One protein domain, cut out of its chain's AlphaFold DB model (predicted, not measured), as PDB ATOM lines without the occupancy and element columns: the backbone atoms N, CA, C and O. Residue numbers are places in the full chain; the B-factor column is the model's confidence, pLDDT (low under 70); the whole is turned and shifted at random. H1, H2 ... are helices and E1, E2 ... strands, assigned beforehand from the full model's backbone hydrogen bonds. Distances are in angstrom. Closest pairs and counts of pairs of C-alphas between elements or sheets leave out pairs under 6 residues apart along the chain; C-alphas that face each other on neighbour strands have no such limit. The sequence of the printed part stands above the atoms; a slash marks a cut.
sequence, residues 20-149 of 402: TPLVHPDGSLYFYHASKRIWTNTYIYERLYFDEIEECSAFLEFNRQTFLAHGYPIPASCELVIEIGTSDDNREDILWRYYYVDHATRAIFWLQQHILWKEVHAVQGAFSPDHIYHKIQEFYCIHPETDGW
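What this domain is: This is residues 20 to 149 of the 402 residues of an uncharacterized protein of Peniophora sp. CONT (UniProt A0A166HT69). A strongly twisted sheet of six strands has one long helix, H1, lying slantwise over one of its faces, while a second helix, H3, packs beside the edge strand E6. Beyond E6 a small lobe of H2, H3 and their link reaches away from the sheet, and residues 124 to 130 stick out from it. The 130 printed residues hold three named helices and six named strands, along the chain E1 E2 E3 H1 E4 E5 E6 H2 H3, and the sheet is mixed, in the order E1 E2 E3 E4 E5 E6. The class is mixed, helices and strands; the whole is compact, with a radius of gyration of the C-alphas of 16.0 A, and spans 46 by 35 by 33 A.

How they stand to each other: E1, residues 20 to 23, E2, residues 29 to 33, and E3, residues 38 to 40, form a meander, each strand the antiparallel neighbour of the one before; N 22 and O 30 are 2.8 A apart, and N 33 and O 38 are 2.8 A apart. E3 is parallel to E4, residues 78 to 86, with N 39 and O 80 at 3.0 A. Between them comes H1, residues 47 to 69, a strand-helix-strand unit with a left-handed crossover. H1 is on the sheet at a height of 9.0 A, making two layers, a helix on one face of a sheet; on the local plane it stands at 41 degrees to E4, slantwise to the strands. Its closest C-alphas to E4 are those of Ile 53 and Ile 82, 7.2 A apart. E4, E5, residues 94 to 102, and E6, residues 107 to 109, form a second meander, with N 83 and O 97 at 2.8 A and N 100 and O 109 at 2.8 A. H2, residues 117 to 120, is not on the sheet. H3, residues 129 to 141, only grazes the sheet, and its closest C-alphas to E6 are those of Gln 137 and Ala 107, 5.2 A apart. H2 and H3 are close but not clearly touching, with the closest C-alphas, those of Val 120 and Lys 135, 8.0 A apart. Every O i to N i+4 pair is within hydrogen-bond range in H1 and H3; H2 is too short for such a pair.

Where its parts are: E1 begins at C-alpha 20, (39.147, 16.061, 106.843). E2 measures 13.7 A, H1 33.1 A, E4 26.1 A, E5 26.5 A and H3 19.2 A from first to last C-alpha. H3 ends at C-alpha 141, (18.487, 21.425, 94.015).

The domain as a whole: The C-alphas farthest apart, those of Arg 47 and Ala 126, are 46.7 A apart. The printed part has no cut, and no link is long. The mean pLDDT of the printed part is 70.4; residues 24 to 28, 87 to 93, 105 to 107 and 112 to 149 are under 70.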
ATOM      1  N   THR A  20      38.967  14.694 106.359       86.44
ATOM      2  CA  THR A  20      39.147  16.061 106.843       86.44
ATOM      3  C   THR A  20      37.822  16.608 107.367       86.44
ATOM      4  O   THR A  20      36.861  16.656 106.593       86.44
ATOM      5  N   PRO A  21      37.746  17.036 108.641       85.94
ATOM      6  CA  PRO A  21      36.579  17.736 109.155       85.94
ATOM      7  C   PRO A  21      36.536  19.139 108.551       85.94
ATOM      8  O   PRO A  21      37.487  19.917 108.671       85.94
ATOM      9  N   LEU A  22      35.426  19.460 107.910       80.50
ATOM     10  CA  LEU A  22      35.151  20.756 107.321       80.50
ATOM     11  C   LEU A  22      33.857  21.299 107.919       80.50
ATOM     12  O   LEU A  22      32.997  20.568 108.401       80.50
ATOM     13  N   VAL A  23      33.750  22.619 107.941       73.44
ATOM     14  CA  VAL A  23      32.575  23.299 108.474       73.44
ATOM     15  C   VAL A  23      31.900  23.983 107.304       73.44
ATOM     16  O   VAL A  23      32.527  24.780 106.603       73.44
ATOM     17  N   HIS A  24      30.642  23.631 107.066       65.50
ATOM     18  CA  HIS A  24      29.810  24.322 106.098       65.50
ATOM     19  C   HIS A  24      29.646  25.795 106.526       65.50
ATOM     20  O   HIS A  24      29.725  26.116 107.716       65.50
ATOM     21  N   PRO A  25      29.398  26.728 105.590       55.81
ATOM     22  CA  PRO A  25      29.173  28.138 105.922       55.81
ATOM     23  C   PRO A  25      28.025  28.398 106.919       55.81
ATOM     24  O   PRO A  25      27.987  29.463 107.530       55.81
ATOM     25  N   ASP A  26      27.106  27.443 107.091       53.97
ATOM     26  CA  ASP A  26      25.992  27.469 108.052       53.97
ATOM     27  C   ASP A  26      26.396  27.051 109.486       53.97
ATOM     28  O   ASP A  26      25.596  27.173 110.415       53.97
ATOM     29  N   GLY A  27      27.632  26.581 109.683       62.22
ATOM     30  CA  GLY A  27      28.153  26.074 110.953       62.22
ATOM     31  C   GLY A  27      28.008  24.560 111.153       62.22
ATOM     32  O   GLY A  27      28.466  24.055 112.182       62.22
ATOM     33  N   SER A  28      27.420  23.834 110.200       68.88
ATOM     34  CA  SER A  28      27.275  22.377 110.245       68.88
ATOM     35  C   SER A  28      28.607  21.683 109.948       68.88
ATOM     36  O   SER A  28      29.366  22.093 109.070       68.88
ATOM     37  N   LEU A  29      28.913  20.626 110.702       77.56
ATOM     38  CA  LEU A  29      30.133  19.841 110.525       77.56
ATOM     39  C   LEU A  29      29.902  18.747 109.480       77.56
ATOM     40  O   LEU A  29      28.975  17.955 109.629       77.56
ATOM     41  N   TYR A  30      30.790  18.667 108.497       82.06
ATOM     42  CA  TYR A  30      30.837  17.580 107.527       82.06
ATOM     43  C   TYR A  30      32.258  17.040 107.403       82.06
ATOM     44  O   TYR A  30      33.236  17.678 107.804       82.06
ATOM     45  N   PHE A  31      32.386  15.837 106.861       86.06
ATOM     46  CA  PHE A  31      33.670  15.180 106.678       86.06
ATOM     47  C   PHE A  31      33.877  14.878 105.206       86.06
ATOM     48  O   PHE A  31      33.001  14.324 104.545       86.06
ATOM     49  N   TYR A  32      35.055  15.240 104.709       86.00
ATOM     50  CA  TYR A  32      35.425  15.080 103.312       86.00
ATOM     51  C   TYR A  32      36.644  14.176 103.168       86.00
ATOM     52  O   TYR A  32      37.632  14.333 103.886       86.00
ATOM     53  N   HIS A  33      36.596  13.248 102.218       88.06
ATOM     54  CA  HIS A  33      37.686  12.337 101.895       88.06
ATOM     55  C   HIS A  33      38.227  12.639 100.492       88.06
ATOM     56  O   HIS A  33      37.795  12.056  99.493       88.06
ATOM     57  N   ALA A  34      39.237  13.507 100.411       82.94
ATOM     58  CA  ALA A  34      39.716  14.081  99.148       82.94
ATOM     59  C   ALA A  34      40.148  13.060  98.081       82.94
ATOM     60  O   ALA A  34      39.906  13.274  96.898       82.94
ATOM     61  N   SER A  35      40.764  11.938  98.468       82.69
ATOM     62  CA  SER A  35      41.246  10.942  97.494       82.69
ATOM     63  C   SER A  35      40.155  10.029  96.934       82.69
ATOM     64  O   SER A  35      40.303   9.539  95.819       82.69
ATOM     65  N   LYS A  36      39.065   9.816  97.680       81.50
ATOM     66  CA  LYS A  36      37.913   9.011  97.244       81.50
ATOM     67  C   LYS A  36      36.766   9.899  96.721       81.50
ATOM     68  O   LYS A  36      35.825   9.368  96.149       81.50
ATOM     69  N   ARG A  37      36.850  11.228  96.909       84.62
ATOM     70  CA  ARG A  37      35.781  12.215  96.642       84.62
ATOM     71  C   ARG A  37      34.453  11.818  97.289       84.62
ATOM     72  O   ARG A  37      33.402  11.812  96.651       84.62
ATOM     73  N   ILE A  38      34.545  11.441  98.562       87.06
ATOM     74  CA  ILE A  38      33.394  11.069  99.384       87.06
ATOM     75  C   ILE A  38      33.173  12.168 100.402       87.06
ATOM     76  O   ILE A  38      34.138  12.643 101.010       87.06
ATOM     77  N   TRP A  39      31.919  12.523 100.629       86.88
ATOM     78  CA  TRP A  39      31.559  13.401 101.721       86.88
ATOM     79  C   TRP A  39      30.386  12.855 102.533       86.88
ATOM     80  O   TRP A  39      29.573  12.062 102.054       86.88
ATOM     81  N   THR A  40      30.348  13.219 103.812       85.25
ATOM     82  CA  THR A  40      29.306  12.780 104.741       85.25
ATOM     83  C   THR A  40      29.013  13.837 105.803       85.25
ATOM     84  O   THR A  40      29.926  14.478 106.325       85.25
ATOM     85  N   ASN A  41      27.733  13.974 106.156       81.88
ATOM     86  CA  ASN A  41      27.266  14.742 107.318       81.88
ATOM     87  C   ASN A  41      27.155  13.887 108.593       81.88
ATOM     88  O   ASN A  41      26.757  14.380 109.649       81.88
ATOM     89  N   THR A  42      27.492  12.598 108.511       82.00
ATOM     90  CA  THR A  42      27.442  11.684 109.655       82.00
ATOM     91  C   THR A  42      28.568  12.015 110.634       82.00
ATOM     92  O   THR A  42      29.696  12.309 110.237       82.00
ATOM     93  N   TYR A  43      28.289  11.950 111.934       83.62
ATOM     94  CA  TYR A  43      29.264  12.282 112.970       83.62
ATOM     95  C   TYR A  43      30.297  11.157 113.182       83.62
ATOM     96  O   TYR A  43      30.177  10.345 114.099       83.62
ATOM     97  N   ILE A  44      31.346  11.130 112.355       83.00
ATOM     98  CA  ILE A  44      32.365  10.057 112.330       83.00
ATOM     99  C   ILE A  44      33.397  10.095 113.467       83.00
ATOM    100  O   ILE A  44      34.328   9.299 113.487       83.00
ATOM    101  N   TYR A  45      33.267  11.012 114.430       83.19
ATOM    102  CA  TYR A  45      34.070  10.941 115.658       83.19
ATOM    103  C   TYR A  45      33.666   9.753 116.547       83.19
ATOM    104  O   TYR A  45      34.429   9.350 117.426       83.19
ATOM    105  N   GLU A  46      32.469   9.204 116.334       84.12
ATOM    106  CA  GLU A  46      31.986   7.987 116.976       84.12
ATOM    107  C   GLU A  46      32.355   6.758 116.140       84.12
ATOM    108  O   GLU A  46      32.085   6.695 114.940       84.12
ATOM    109  N   ARG A  47      32.960   5.764 116.797       81.94
ATOM    110  CA  ARG A  47      33.559   4.600 116.140       81.94
ATOM    111  C   ARG A  47      32.567   3.759 115.355       81.94
ATOM    112  O   ARG A  47      32.892   3.345 114.255       81.94
ATOM    113  N   LEU A  48      31.359   3.587 115.889       82.88
ATOM    114  CA  LEU A  48      30.289   2.867 115.202       82.88
ATOM    115  C   LEU A  48      30.027   3.464 113.811       82.88
ATOM    116  O   LEU A  48      30.096   2.759 112.817       82.88
ATOM    117  N   TYR A  49      29.797   4.778 113.730       82.44
ATOM    118  CA  TYR A  49      29.525   5.438 112.453       82.44
ATOM    119  C   TYR A  49      30.744   5.483 111.534       82.44
ATOM    120  O   TYR A  49      30.589   5.409 110.322       82.44
ATOM    121  N   PHE A  50      31.953   5.605 112.084       85.31
ATOM    122  CA  PHE A  50      33.173   5.562 111.280       85.31
ATOM    123  C   PHE A  50      33.365   4.204 110.594       85.31
ATOM    124  O   PHE A  50      33.602   4.164 109.387       85.31
ATOM    125  N   ASP A  51      33.228   3.111 111.351       84.44
ATOM    126  CA  ASP A  51      33.404   1.748 110.845       84.44
ATOM    127  C   ASP A  51      32.360   1.449 109.750       84.44
ATOM    128  O   ASP A  51      32.712   1.009 108.655       84.44
ATOM    129  N   GLU A  52      31.098   1.819 109.982       86.56
ATOM    130  CA  GLU A  52      30.010   1.661 109.008       86.56
ATOM    131  C   GLU A  52      30.218   2.488 107.722       86.56
ATOM    132  O   GLU A  52      29.914   2.021 106.623       86.56
ATOM    133  N   ILE A  53      30.762   3.713 107.812       85.94
ATOM    134  CA  ILE A  53      31.063   4.517 106.613       85.94
ATOM    135  C   ILE A  53      32.192   3.891 105.812       85.94
ATOM    136  O   ILE A  53      32.111   3.857 104.584       85.94
ATOM    137  N   GLU A  54      33.250   3.411 106.465       87.00
ATOM    138  CA  GLU A  54      34.347   2.764 105.750       87.00
ATOM    139  C   GLU A  54      33.874   1.477 105.064       87.00
ATOM    140  O   GLU A  54      34.184   1.293 103.883       87.00
ATOM    141  N   GLU A  55      33.058   0.652 105.729       85.44
ATOM    142  CA  GLU A  55      32.444  -0.542 105.131       85.44
ATOM    143  C   GLU A  55      31.549  -0.196 103.935       85.44
ATOM    144  O   GLU A  55      31.727  -0.752 102.844       85.44
ATOM    145  N   CYS A  56      30.652   0.782 104.091       85.12
ATOM    146  CA  CYS A  56      29.798   1.266 103.010       85.12
ATOM    147  C   CYS A  56      30.632   1.820 101.841       85.12
ATOM    148  O   CYS A  56      30.386   1.490 100.677       85.12
ATOM    149  N   SER A  57      31.688   2.590 102.130       86.62
ATOM    150  CA  SER A  57      32.586   3.143 101.112       86.62
ATOM    151  C   SER A  57      33.319   2.052 100.329       86.62
ATOM    152  O   SER A  57      33.433   2.142  99.105       86.62
ATOM    153  N   ALA A  58      33.784   0.998 101.008       86.00
ATOM    154  CA  ALA A  58      34.486  -0.117 100.387       86.00
ATOM    155  C   ALA A  58      33.544  -0.941  99.501       86.00
ATOM    156  O   ALA A  58      33.904  -1.311  98.380       86.00
ATOM    157  N   PHE A  59      32.319  -1.178  99.972       84.00
ATOM    158  CA  PHE A  59      31.282  -1.865  99.208       84.00
ATOM    159  C   PHE A  59      30.903  -1.099  97.932       84.00
ATOM    160  O   PHE A  59      30.836  -1.681  96.845       84.00
ATOM    161  N   LEU A  60      30.691   0.214  98.029       84.62
ATOM    162  CA  LEU A  60      30.352   1.053  96.877       84.62
ATOM    163  C   LEU A  60      31.507   1.169  95.882       84.62
ATOM    164  O   LEU A  60      31.275   1.113  94.675       84.62
ATOM    165  N   GLU A  61      32.750   1.238  96.357       85.19
ATOM    166  CA  GLU A  61      33.930   1.247  95.489       85.19
ATOM    167  C   GLU A  61      34.091  -0.075  94.722       85.19
ATOM    168  O   GLU A  61      34.378  -0.065  93.523       85.19
ATOM    169  N   PHE A  62      33.830  -1.216  95.367       83.00
ATOM    170  CA  PHE A  62      33.810  -2.518  94.697       83.00
ATOM    171  C   PHE A  62      32.749  -2.575  93.585       83.00
ATOM    172  O   PHE A  62      33.030  -3.016  92.464       83.00
ATOM    173  N   ASN A  63      31.542  -2.071  93.858       80.38
ATOM    174  CA  ASN A  63      30.492  -1.967  92.846       80.38
ATOM    175  C   ASN A  63      30.935  -1.057  91.695       80.38
ATOM    176  O   ASN A  63      30.850  -1.452  90.533       80.38
ATOM    177  N   ARG A  64      31.494   0.119  92.001       80.81
ATOM    178  CA  ARG A  64      31.997   1.081  91.010       80.81
ATOM    179  C   ARG A  64      33.005   0.442  90.053       80.81
ATOM    180  O   ARG A  64      32.875   0.582  88.838       80.81
ATOM    181  N   GLN A  65      33.979  -0.298  90.580       83.19
ATOM    182  CA  GLN A  65      34.978  -1.007  89.771       83.19
ATOM    183  C   GLN A  65      34.350  -2.098  88.901       83.19
ATOM    184  O   GLN A  65      34.719  -2.250  87.736       83.19
ATOM    185  N   THR A  66      33.361  -2.814  89.435       80.56
ATOM    186  CA  THR A  66      32.614  -3.829  88.688       80.56
ATOM    187  C   THR A  66      31.867  -3.203  87.509       80.56
ATOM    188  O   THR A  66      31.968  -3.711  86.395       80.56
ATOM    189  N   PHE A  67      31.191  -2.067  87.696       77.19
ATOM    190  CA  PHE A  67      30.512  -1.348  86.609       77.19
ATOM    191  C   PHE A  67      31.477  -0.861  85.520       77.19
ATOM    192  O   PHE A  67      31.199  -1.039  84.332       77.19
ATOM    193  N   LEU A  68      32.641  -0.330  85.912       79.44
ATOM    194  CA  LEU A  68      33.689   0.079  84.971       79.44
ATOM    195  C   LEU A  68      34.227  -1.111  84.163       79.44
ATOM    196  O   LEU A  68      34.418  -0.994  82.953       79.44
ATOM    197  N   ALA A  69      34.417  -2.273  84.797       79.88
ATOM    198  CA  ALA A  69      34.849  -3.498  84.121       79.88
ATOM    199  C   ALA A  69      33.817  -4.019  83.103       79.88
ATOM    200  O   ALA A  69      34.195  -4.633  82.106       79.88
ATOM    201  N   HIS A  70      32.529  -3.739  83.318       80.38
ATOM    202  CA  HIS A  70      31.440  -4.081  82.396       80.38
ATOM    203  C   HIS A  70      31.210  -3.025  81.298       80.38
ATOM    204  O   HIS A  70      30.300  -3.181  80.486       80.38
ATOM    205  N   GLY A  71      32.039  -1.977  81.233       73.69
ATOM    206  CA  GLY A  71      32.018  -0.988  80.154       73.69
ATOM    207  C   GLY A  71      31.015   0.154  80.334       73.69
ATOM    208  O   GLY A  71      30.739   0.856  79.363       73.69
ATOM    209  N   TYR A  72      30.486   0.370  81.542       72.69
ATOM    210  CA  TYR A  72      29.635   1.526  81.838       72.69
ATOM    211  C   TYR A  72      30.495   2.721  82.281       72.69
ATOM    212  O   TYR A  72      31.137   2.645  83.333       72.69
ATOM    213  N   PRO A  73      30.548   3.823  81.509       74.44
ATOM    214  CA  PRO A  73      31.322   4.998  81.889       74.44
ATOM    215  C   PRO A  73      30.634   5.732  83.044       74.44
ATOM    216  O   PRO A  73      29.477   6.131  82.936       74.44
ATOM    217  N   ILE A  74      31.361   5.933  84.142       73.12
ATOM    218  CA  ILE A  74      30.922   6.768  85.266       73.12
ATOM    219  C   ILE A  74      31.558   8.158  85.091       73.12
ATOM    220  O   ILE A  74      32.761   8.219  84.810       73.12
ATOM    221  N   PRO A  75      30.801   9.267  85.226       77.25
ATOM    222  CA  PRO A  75      31.342  10.617  85.080       77.25
ATOM    223  C   PRO A  75      32.545  10.862  85.997       77.25
ATOM    224  O   PRO A  75      32.493  10.588  87.191       77.25
ATOM    225  N   ALA A  76      33.637  11.418  85.463       70.12
ATOM    226  CA  ALA A  76      34.844  11.694  86.253       70.12
ATOM    227  C   ALA A  76      34.635  12.804  87.305       70.12
ATOM    228  O   ALA A  76      35.391  12.899  88.271       70.12
ATOM    229  N   SER A  77      33.614  13.644  87.116       73.12
ATOM    230  CA  SER A  77      33.182  14.710  88.023       73.12
ATOM    231  C   SER A  77      32.384  14.213  89.225       73.12
ATOM    232  O   SER A  77      32.136  15.034  90.106       73.12
ATOM    233  N   CYS A  78      32.023  12.925  89.292       80.06
ATOM    234  CA  CYS A  78      31.088  12.447  90.300       80.06
ATOM    235  C   CYS A  78      31.662  12.478  91.721       80.06
ATOM    236  O   CYS A  78      32.827  12.135  91.950       80.06
ATOM    237  N   GLU A  79      30.807  12.828  92.671       85.62
ATOM    238  CA  GLU A  79      31.086  12.787  94.104       85.62
ATOM    239  C   GLU A  79      30.102  11.845  94.779       85.62
ATOM    240  O   GLU A  79      28.952  11.722  94.358       85.62
ATOM    241  N   LEU A  80      30.577  11.119  95.788       86.12
ATOM    242  CA  LEU A  80      29.763  10.156  96.514       86.12
ATOM    243  C   LEU A  80      29.350  10.746  97.857       86.12
ATOM    244  O   LEU A  80      30.197  11.157  98.652       86.12
ATOM    245  N   VAL A  81      28.055  10.701  98.132       85.12
ATOM    246  CA  VAL A  81      27.494  11.096  99.420       85.12
ATOM    247  C   VAL A  81      27.055   9.852 100.157       85.12
ATOM    248  O   VAL A  81      26.328   9.027  99.602       85.12
ATOM    249  N   ILE A  82      27.492   9.721 101.406       86.19
ATOM    250  CA  ILE A  82      27.074   8.639 102.299       86.19
ATOM    251  C   ILE A  82      26.424   9.262 103.529       86.19
ATOM    252  O   ILE A  82      27.017  10.105 104.202       86.19
ATOM    253  N   GLU A  83      25.217   8.820 103.846       83.50
ATOM    254  CA  GLU A  83      24.489   9.184 105.051       83.50
ATOM    255  C   GLU A  83      24.099   7.910 105.796       83.50
ATOM    256  O   GLU A  83      23.438   7.022 105.250       83.50
ATOM    257  N   ILE A  84      24.518   7.815 107.054       81.06
ATOM    258  CA  ILE A  84      24.094   6.725 107.925       81.06
ATOM    259  C   ILE A  84      22.929   7.213 108.768       81.06
ATOM    260  O   ILE A  84      23.060   8.152 109.552       81.06
ATOM    261  N   GLY A  85      21.788   6.552 108.601       72.81
ATOM    262  CA  GLY A  85      20.598   6.762 109.411       72.81
ATOM    263  C   GLY A  85      20.303   5.555 110.290       72.81
ATOM    264  O   GLY A  85      20.872   4.480 110.119       72.81
ATOM    265  N   THR A  86      19.360   5.717 111.208       71.00
ATOM    266  CA  THR A  86      18.673   4.582 111.836       71.00
ATOM    267  C   THR A  86      17.353   4.339 111.119       71.00
ATOM    268  O   THR A  86      16.756   5.288 110.604       71.00
ATOM    269  N   SER A  87      16.885   3.095 111.096       54.06
ATOM    270  CA  SER A  87      15.563   2.763 110.568       54.06
ATOM    271  C   SER A  87      14.457   3.501 111.323       54.06
ATOM    272  O   SER A  87      14.532   3.674 112.542       54.06
ATOM    273  N   ASP A  88      13.431   3.939 110.590       53.25
ATOM    274  CA  ASP A  88      12.262   4.605 111.174       53.25
ATOM    275  C   ASP A  88      11.458   3.643 112.072       53.25
ATOM    276  O   ASP A  88      10.873   4.080 113.065       53.25
ATOM    277  N   ASP A  89      11.509   2.335 111.785       55.06
ATOM    278  CA  ASP A  89      10.801   1.287 112.534       55.06
ATOM    279  C   ASP A  89      11.548   0.834 113.795       55.06
ATOM    280  O   ASP A  89      10.931   0.432 114.784       55.06
ATOM    281  N   ASN A  90      12.884   0.891 113.783       50.53
ATOM    282  CA  ASN A  90      13.704   0.377 114.871       50.53
ATOM    283  C   ASN A  90      15.011   1.165 115.004       50.53
ATOM    284  O   ASN A  90      15.861   1.156 114.114       50.53
ATOM    285  N   ARG A  91      15.204   1.825 116.152       56.31
ATOM    286  CA  ARG A  91      16.392   2.665 116.412       56.31
ATOM    287  C   ARG A  91      17.700   1.877 116.519       56.31
ATOM    288  O   ARG A  91      18.756   2.498 116.584       56.31
ATOM    289  N   GLU A  92      17.622   0.552 116.584       57.56
ATOM    290  CA  GLU A  92      18.782  -0.342 116.627       57.56
ATOM    291  C   GLU A  92      19.265  -0.763 115.230       57.56
ATOM    292  O   GLU A  92      20.414  -1.180 115.100       57.56
ATOM    293  N   ASP A  93      18.445  -0.599 114.186       64.06
ATOM    294  CA  ASP A  93      18.817  -0.981 112.822       64.06
ATOM    295  C   ASP A  93      19.487   0.189 112.091       64.06
ATOM    296  O   ASP A  93      18.908   1.268 111.924       64.06
ATOM    297  N   ILE A  94      20.720  -0.037 111.641       71.56
ATOM    298  CA  ILE A  94      21.522   0.926 110.882       71.56
ATOM    299  C   ILE A  94      21.138   0.832 109.401       71.56
ATOM    300  O   ILE A  94      21.112  -0.251 108.819       71.56
ATOM    301  N   LEU A  95      20.845   1.975 108.776       74.06
ATOM    302  CA  LEU A  95      20.527   2.076 107.354       74.06
ATOM    303  C   LEU A  95      21.584   2.896 106.621       74.06
ATOM    304  O   LEU A  95      21.817   4.067 106.935       74.06
ATOM    305  N   TRP A  96      22.165   2.299 105.582       79.62
ATOM    306  CA  TRP A  96      23.046   2.995 104.651       79.62
ATOM    307  C   TRP A  96      22.220   3.690 103.575       79.62
ATOM    308  O   TRP A  96      21.513   3.046 102.796       79.62
ATOM    309  N   ARG A  97      22.333   5.013 103.501       78.62
ATOM    310  CA  ARG A  97      21.821   5.810 102.388       78.62
ATOM    311  C   ARG A  97      23.013   6.382 101.641       78.62
ATOM    312  O   ARG A  97      23.955   6.887 102.242       78.62
ATOM    313  N   TYR A  98      22.990   6.275 100.325       83.06
ATOM    314  CA  TYR A  98      24.035   6.842  99.489       83.06
ATOM    315  C   TYR A  98      23.436   7.348  98.192       83.06
ATOM    316  O   TYR A  98      22.379   6.874  97.786       83.06
ATOM    317  N   TYR A  99      24.116   8.281  97.544       82.75
ATOM    318  CA  TYR A  99      23.841   8.695  96.174       82.75
ATOM    319  C   TYR A  99      25.111   9.290  95.564       82.75
ATOM    320  O   TYR A  99      25.978   9.805  96.272       82.75
ATOM    321  N   TYR A 100      25.237   9.187  94.248       82.81
ATOM    322  CA  TYR A 100      26.277   9.859  93.483       82.81
ATOM    323  C   TYR A 100      25.729  11.162  92.928       82.81
ATOM    324  O   TYR A 100      24.605  11.196  92.433       82.81
ATOM    325  N   VAL A 101      26.535  12.213  92.979       79.38
ATOM    326  CA  VAL A 101      26.223  13.531  92.430       79.38
ATOM    327  C   VAL A 101      27.133  13.770  91.244       79.38
ATOM    328  O   VAL A 101      28.354  13.706  91.382       79.38
ATOM    329  N   ASP A 102      26.563  14.052  90.079       81.38
ATOM    330  CA  ASP A 102      27.319  14.568  88.945       81.38
ATOM    331  C   ASP A 102      27.089  16.071  88.794       81.38
ATOM    332  O   ASP A 102      26.087  16.526  88.243       81.38
ATOM    333  N   HIS A 103      28.075  16.845  89.240       73.75
ATOM    334  CA  HIS A 103      28.074  18.306  89.138       73.75
ATOM    335  C   HIS A 103      28.066  18.821  87.690       73.75
ATOM    336  O   HIS A 103      27.674  19.960  87.454       73.75
ATOM    337  N   ALA A 104      28.488  18.012  86.708       74.12
ATOM    338  CA  ALA A 104      28.482  18.423  85.302       74.12
ATOM    339  C   ALA A 104      27.072  18.419  84.699       74.12
ATOM    340  O   ALA A 104      26.751  19.279  83.882       74.12
ATOM    341  N   THR A 105      26.241  17.456  85.102       68.31
ATOM    342  CA  THR A 105      24.870  17.282  84.601       68.31
ATOM    343  C   THR A 105      23.801  17.713  85.603       68.31
ATOM    344  O   THR A 105      22.618  17.638  85.276       68.31
ATOM    345  N   ARG A 106      24.211  18.175  86.796       67.56
ATOM    346  CA  ARG A 106      23.330  18.559  87.911       67.56
ATOM    347  C   ARG A 106      22.312  17.460  88.236       67.56
ATOM    348  O   ARG A 106      21.128  17.717  88.422       67.56
ATOM    349  N   ALA A 107      22.781  16.215  88.251       69.56
ATOM    350  CA  ALA A 107      21.945  15.038  88.436       69.56
ATOM    351  C   ALA A 107      22.497  14.147  89.545       69.56
ATOM    352  O   ALA A 107      23.711  14.049  89.743       69.56
ATOM    353  N   ILE A 108      21.591  13.460  90.238       77.06
ATOM    354  CA  ILE A 108      21.952  12.415  91.193       77.06
ATOM    355  C   ILE A 108      21.614  11.031  90.645       77.06
ATOM    356  O   ILE A 108      20.652  10.858  89.896       77.06
ATOM    357  N   PHE A 109      22.407  10.026  91.002       76.81
ATOM    358  CA  PHE A 109      22.171   8.650  90.576       76.81
ATOM    359  C   PHE A 109      22.654   7.626  91.605       76.81
ATOM    360  O   PHE A 109      23.465   7.914  92.484       76.81
ATOM    361  N   TRP A 110      22.172   6.393  91.469       80.38
ATOM    362  CA  TRP A 110      22.550   5.251  92.299       80.38
ATOM    363  C   TRP A 110      23.183   4.169  91.428       80.38
ATOM    364  O   TRP A 110      22.764   3.960  90.291       80.38
ATOM    365  N   LEU A 111      24.186   3.462  91.956       74.38
ATOM    366  CA  LEU A 111      24.781   2.313  91.256       74.38
ATOM    367  C   LEU A 111      23.877   1.080  91.305       74.38
ATOM    368  O   LEU A 111      23.933   0.229  90.423       74.38
ATOM    369  N   GLN A 112      23.054   0.966  92.342       67.38
ATOM    370  CA  GLN A 112      22.061  -0.092  92.453       67.38
ATOM    371  C   GLN A 112      20.702   0.391  91.966       67.38
ATOM    372  O   GLN A 112      20.404   1.585  91.980       67.38
ATOM    373  N   GLN A 113      19.863  -0.563  91.563       53.75
ATOM    374  CA  GLN A 113      18.482  -0.291  91.198       53.75
ATOM    375  C   GLN A 113      17.748   0.302  92.406       53.75
ATOM    376  O   GLN A 113      17.389  -0.407  93.344       53.75
ATOM    377  N   HIS A 114      17.546   1.616  92.374       55.47
ATOM    378  CA  HIS A 114      16.808   2.347  93.388       55.47
ATOM    379  C   HIS A 114      15.391   2.601  92.881       55.47
ATOM    380  O   HIS A 114      15.190   3.138  91.790       55.47
ATOM    381  N   ILE A 115      14.397   2.153  93.646       52.78
ATOM    382  CA  ILE A 115      12.997   2.313  93.274       52.78
ATOM    383  C   ILE A 115      12.529   3.666  93.814       52.78
ATOM    384  O   ILE A 115      12.176   3.761  94.984       52.78
ATOM    385  N   LEU A 116      12.459   4.677  92.946       55.62
ATOM    386  CA  LEU A 116      11.953   6.028  93.252       55.62
ATOM    387  C   LEU A 116      10.419   6.078  93.428       55.62
ATOM    388  O   LEU A 116       9.765   7.062  93.092       55.62
ATOM    389  N   TRP A 117       9.785   4.975  93.836       45.12
ATOM    390  CA  TRP A 117       8.329   4.841  93.749       45.12
ATOM    391  C   TRP A 117       7.594   5.808  94.668       45.12
ATOM    392  O   TRP A 117       6.502   6.217  94.301       45.12
ATOM    393  N   LYS A 118       8.159   6.179  95.826       47.72
ATOM    394  CA  LYS A 118       7.521   7.121  96.759       47.72
ATOM    395  C   LYS A 118       7.581   8.548  96.226       47.72
ATOM    396  O   LYS A 118       6.613   9.288  96.350       47.72
ATOM    397  N   GLU A 119       8.690   8.906  95.595       49.31
ATOM    398  CA  GLU A 119       8.968  10.250  95.104       49.31
ATOM    399  C   GLU A 119       8.341  10.513  93.727       49.31
ATOM    400  O   GLU A 119       7.980  11.642  93.398       49.31
ATOM    401  N   VAL A 120       8.167   9.459  92.927       47.53
ATOM    402  CA  VAL A 120       7.524   9.505  91.606       47.53
ATOM    403  C   VAL A 120       5.998   9.367  91.714       47.53
ATOM    404  O   VAL A 120       5.286   9.843  90.832       47.53
ATOM    405  N   HIS A 121       5.461   8.797  92.806       43.81
ATOM    406  CA  HIS A 121       4.007   8.645  92.995       43.81
ATOM    407  C   HIS A 121       3.242   9.970  93.100       43.81
ATOM    408  O   HIS A 121       2.031   9.987  92.857       43.81
ATOM    409  N   ALA A 122       3.928  11.056  93.470       49.59
ATOM    410  CA  ALA A 122       3.358  12.400  93.524       49.59
ATOM    411  C   ALA A 122       2.979  12.931  92.127       49.59
ATOM    412  O   ALA A 122       2.114  13.796  92.005       49.59
ATOM    413  N   VAL A 123       3.578  12.384  91.062       43.78
ATOM    414  CA  VAL A 123       3.350  12.812  89.680       43.78
ATOM    415  C   VAL A 123       2.342  11.869  89.016       43.78
ATOM    416  O   VAL A 123       2.666  10.749  88.624       43.78
ATOM    417  N   GLN A 124       1.088  12.309  88.880       40.56
ATOM    418  CA  GLN A 124       0.059  11.560  88.151       40.56
ATOM    419  C   GLN A 124       0.240  11.724  86.630       40.56
ATOM    420  O   GLN A 124       0.045  12.815  86.102       40.56
ATOM    421  N   GLY A 125       0.569  10.648  85.897       53.53
ATOM    422  CA  GLY A 125       0.600  10.668  84.425       53.53
ATOM    423  C   GLY A 125       1.474   9.592  83.766       53.53
ATOM    424  O   GLY A 125       2.114   8.788  84.435       53.53
ATOM    425  N   ALA A 126       1.490   9.571  82.427       45.75
ATOM    426  CA  ALA A 126       2.400   8.729  81.648       45.75
ATOM    427  C   ALA A 126       3.803   9.363  81.604       45.75
ATOM    428  O   ALA A 126       3.963  10.511  81.187       45.75
ATOM    429  N   PHE A 127       4.822   8.621  82.038       53.34
ATOM    430  CA  PHE A 127       6.194   9.119  82.131       53.34
ATOM    431  C   PHE A 127       6.859   9.216  80.748       53.34
ATOM    432  O   PHE A 127       7.044   8.205  80.071       53.34
ATOM    433  N   SER A 128       7.244  10.433  80.347       58.09
ATOM    434  CA  SER A 128       8.280  10.651  79.328       58.09
ATOM    435  C   SER A 128       9.654  10.566  80.011       58.09
ATOM    436  O   SER A 128       9.759  11.001  81.163       58.09
ATOM    437  N   PRO A 129      10.713  10.062  79.349       60.78
ATOM    438  CA  PRO A 129      12.083  10.094  79.877       60.78
ATOM    439  C   PRO A 129      12.524  11.483  80.365       60.78
ATOM    440  O   PRO A 129      13.229  11.579  81.367       60.78
ATOM    441  N   ASP A 130      12.035  12.548  79.725       56.44
ATOM    442  CA  ASP A 130      12.332  13.932  80.106       56.44
ATOM    443  C   ASP A 130      11.753  14.295  81.484       56.44
ATOM    444  O   ASP A 130      12.417  14.945  82.286       56.44
ATOM    445  N   HIS A 131      10.552  13.811  81.827       59.62
ATOM    446  CA  HIS A 131       9.952  14.048  83.150       59.62
ATOM    447  C   HIS A 131      10.756  13.382  84.273       59.62
ATOM    448  O   HIS A 131      10.890  13.945  85.357       59.62
ATOM    449  N   ILE A 132      11.307  12.192  84.013       61.88
ATOM    450  CA  ILE A 132      12.158  11.481  84.975       61.88
ATOM    451  C   ILE A 132      13.483  12.229  85.147       61.88
ATOM    452  O   ILE A 132      13.945  12.397  86.272       61.88
ATOM    453  N   TYR A 133      14.062  12.723  84.049       65.12
ATOM    454  CA  TYR A 133      15.268  13.544  84.095       65.12
ATOM    455  C   TYR A 133      15.058  14.821  84.923       65.12
ATOM    456  O   TYR A 133      15.857  15.109  85.811       65.12
ATOM    457  N   HIS A 134      13.940  15.522  84.725       61.69
ATOM    458  CA  HIS A 134      13.609  16.719  85.502       61.69
ATOM    459  C   HIS A 134      13.402  16.435  86.995       61.69
ATOM    460  O   HIS A 134      13.897  17.191  87.827       61.69
ATOM    461  N   LYS A 135      12.762  15.316  87.362       62.84
ATOM    462  CA  LYS A 135      12.618  14.938  88.781       62.84
ATOM    463  C   LYS A 135      13.972  14.625  89.433       62.84
ATOM    464  O   LYS A 135      14.178  14.911  90.605       62.84
ATOM    465  N   ILE A 136      14.919  14.073  88.673       64.88
ATOM    466  CA  ILE A 136      16.289  13.832  89.148       64.88
ATOM    467  C   ILE A 136      17.049  15.153  89.370       64.88
ATOM    468  O   ILE A 136      17.810  15.253  90.333       64.88
ATOM    469  N   GLN A 137      16.828  16.166  88.524       63.25
ATOM    470  CA  GLN A 137      17.393  17.509  88.717       63.25
ATOM    471  C   GLN A 137      16.806  18.213  89.953       63.25
ATOM    472  O   GLN A 137      17.534  18.894  90.671       63.25
ATOM    473  N   GLU A 138      15.527  18.002  90.271       58.28
ATOM    474  CA  GLU A 138      14.913  18.540  91.495       58.28
ATOM    475  C   GLU A 138      15.643  18.061  92.762       58.28
ATOM    476  O   GLU A 138      15.933  18.855  93.658       58.28
ATOM    477  N   PHE A 139      16.038  16.784  92.822       58.25
ATOM    478  CA  PHE A 139      16.820  16.276  93.952       58.25
ATOM    479  C   PHE A 139      18.218  16.889  94.054       58.25
ATOM    480  O   PHE A 139      18.759  16.990  95.155       58.25
ATOM    481  N   TYR A 140      18.800  17.318  92.933       54.56
ATOM    482  CA  TYR A 140      20.059  18.056  92.940       54.56
ATOM    483  C   TYR A 140      19.891  19.443  93.577       54.56
ATOM    484  O   TYR A 140      20.749  19.856  94.349       54.56
ATOM    485  N   CYS A 141      18.771  20.139  93.358       49.12
ATOM    486  CA  CYS A 141      18.487  21.425  94.015       49.12
ATOM    487  C   CYS A 141      18.332  21.311  95.544       49.12
ATOM    488  O   CYS A 141      18.509  22.289  96.262       49.12
ATOM    489  N   ILE A 142      18.020  20.119  96.060       52.06
ATOM    490  CA  ILE A 142      17.915  19.840  97.503       52.06
ATOM    491  C   ILE A 142      19.293  19.465  98.099       52.06
ATOM    492  O   ILE A 142      19.452  19.362  99.319       52.06
ATOM    493  N   HIS A 143      20.319  19.281  97.259       52.75
ATOM    494  CA  HIS A 143      21.653  18.884  97.690       52.75
ATOM    495  C   HIS A 143      22.348  19.994  98.514       52.75
ATOM    496  O   HIS A 143      22.468  21.130  98.048       52.75
ATOM    497  N   PRO A 144      22.874  19.690  99.720       51.91
ATOM    498  CA  PRO A 144      23.386  20.710 100.645       51.91
ATOM    499  C   PRO A 144      24.624  21.482 100.168       51.91
ATOM    500  O   PRO A 144      24.934  22.536 100.723       51.91
ATOM    501  N   GLU A 145      25.376  20.952  99.201       43.47
ATOM    502  CA  GLU A 145      26.679  21.508  98.822       43.47
ATOM    503  C   GLU A 145      26.581  22.673  97.820       43.47
ATOM    504  O   GLU A 145      27.480  23.515  97.768       43.47
ATOM    505  N   THR A 146      25.481  22.783  97.069       41.75
ATOM    506  CA  THR A 146      25.304  23.810  96.026       41.75
ATOM    507  C   THR A 146      24.548  25.042  96.504       41.75
ATOM    508  O   THR A 146      24.875  26.150  96.079       41.75
ATOM    509  N   ASP A 147      23.643  24.886  97.470       41.84
ATOM    510  CA  ASP A 147      22.816  25.973  97.983       41.84
ATOM    511  C   ASP A 147      23.017  26.143  99.488       41.84
ATOM    512  O   ASP A 147      22.253  25.681 100.334       41.84
ATOM    513  N   GLY A 148      24.101  26.845  99.834       40.88
ATOM    514  CA  GLY A 148      24.284  27.352 101.188       40.88
ATOM    515  C   GLY A 148      23.027  28.109 101.631       40.88
ATOM    516  O   GLY A 148      22.511  28.915 100.862       40.88
ATOM    517  N   TRP A 149      22.602  27.864 102.876       38.97
ATOM    518  CA  TRP A 149      21.400  28.367 103.573       38.97
ATOM    519  C   TRP A 149      20.147  27.474 103.523       38.97
ATOM    520  O   TRP A 149      19.055  27.938 103.200       38.97
TER     521      TRP A 149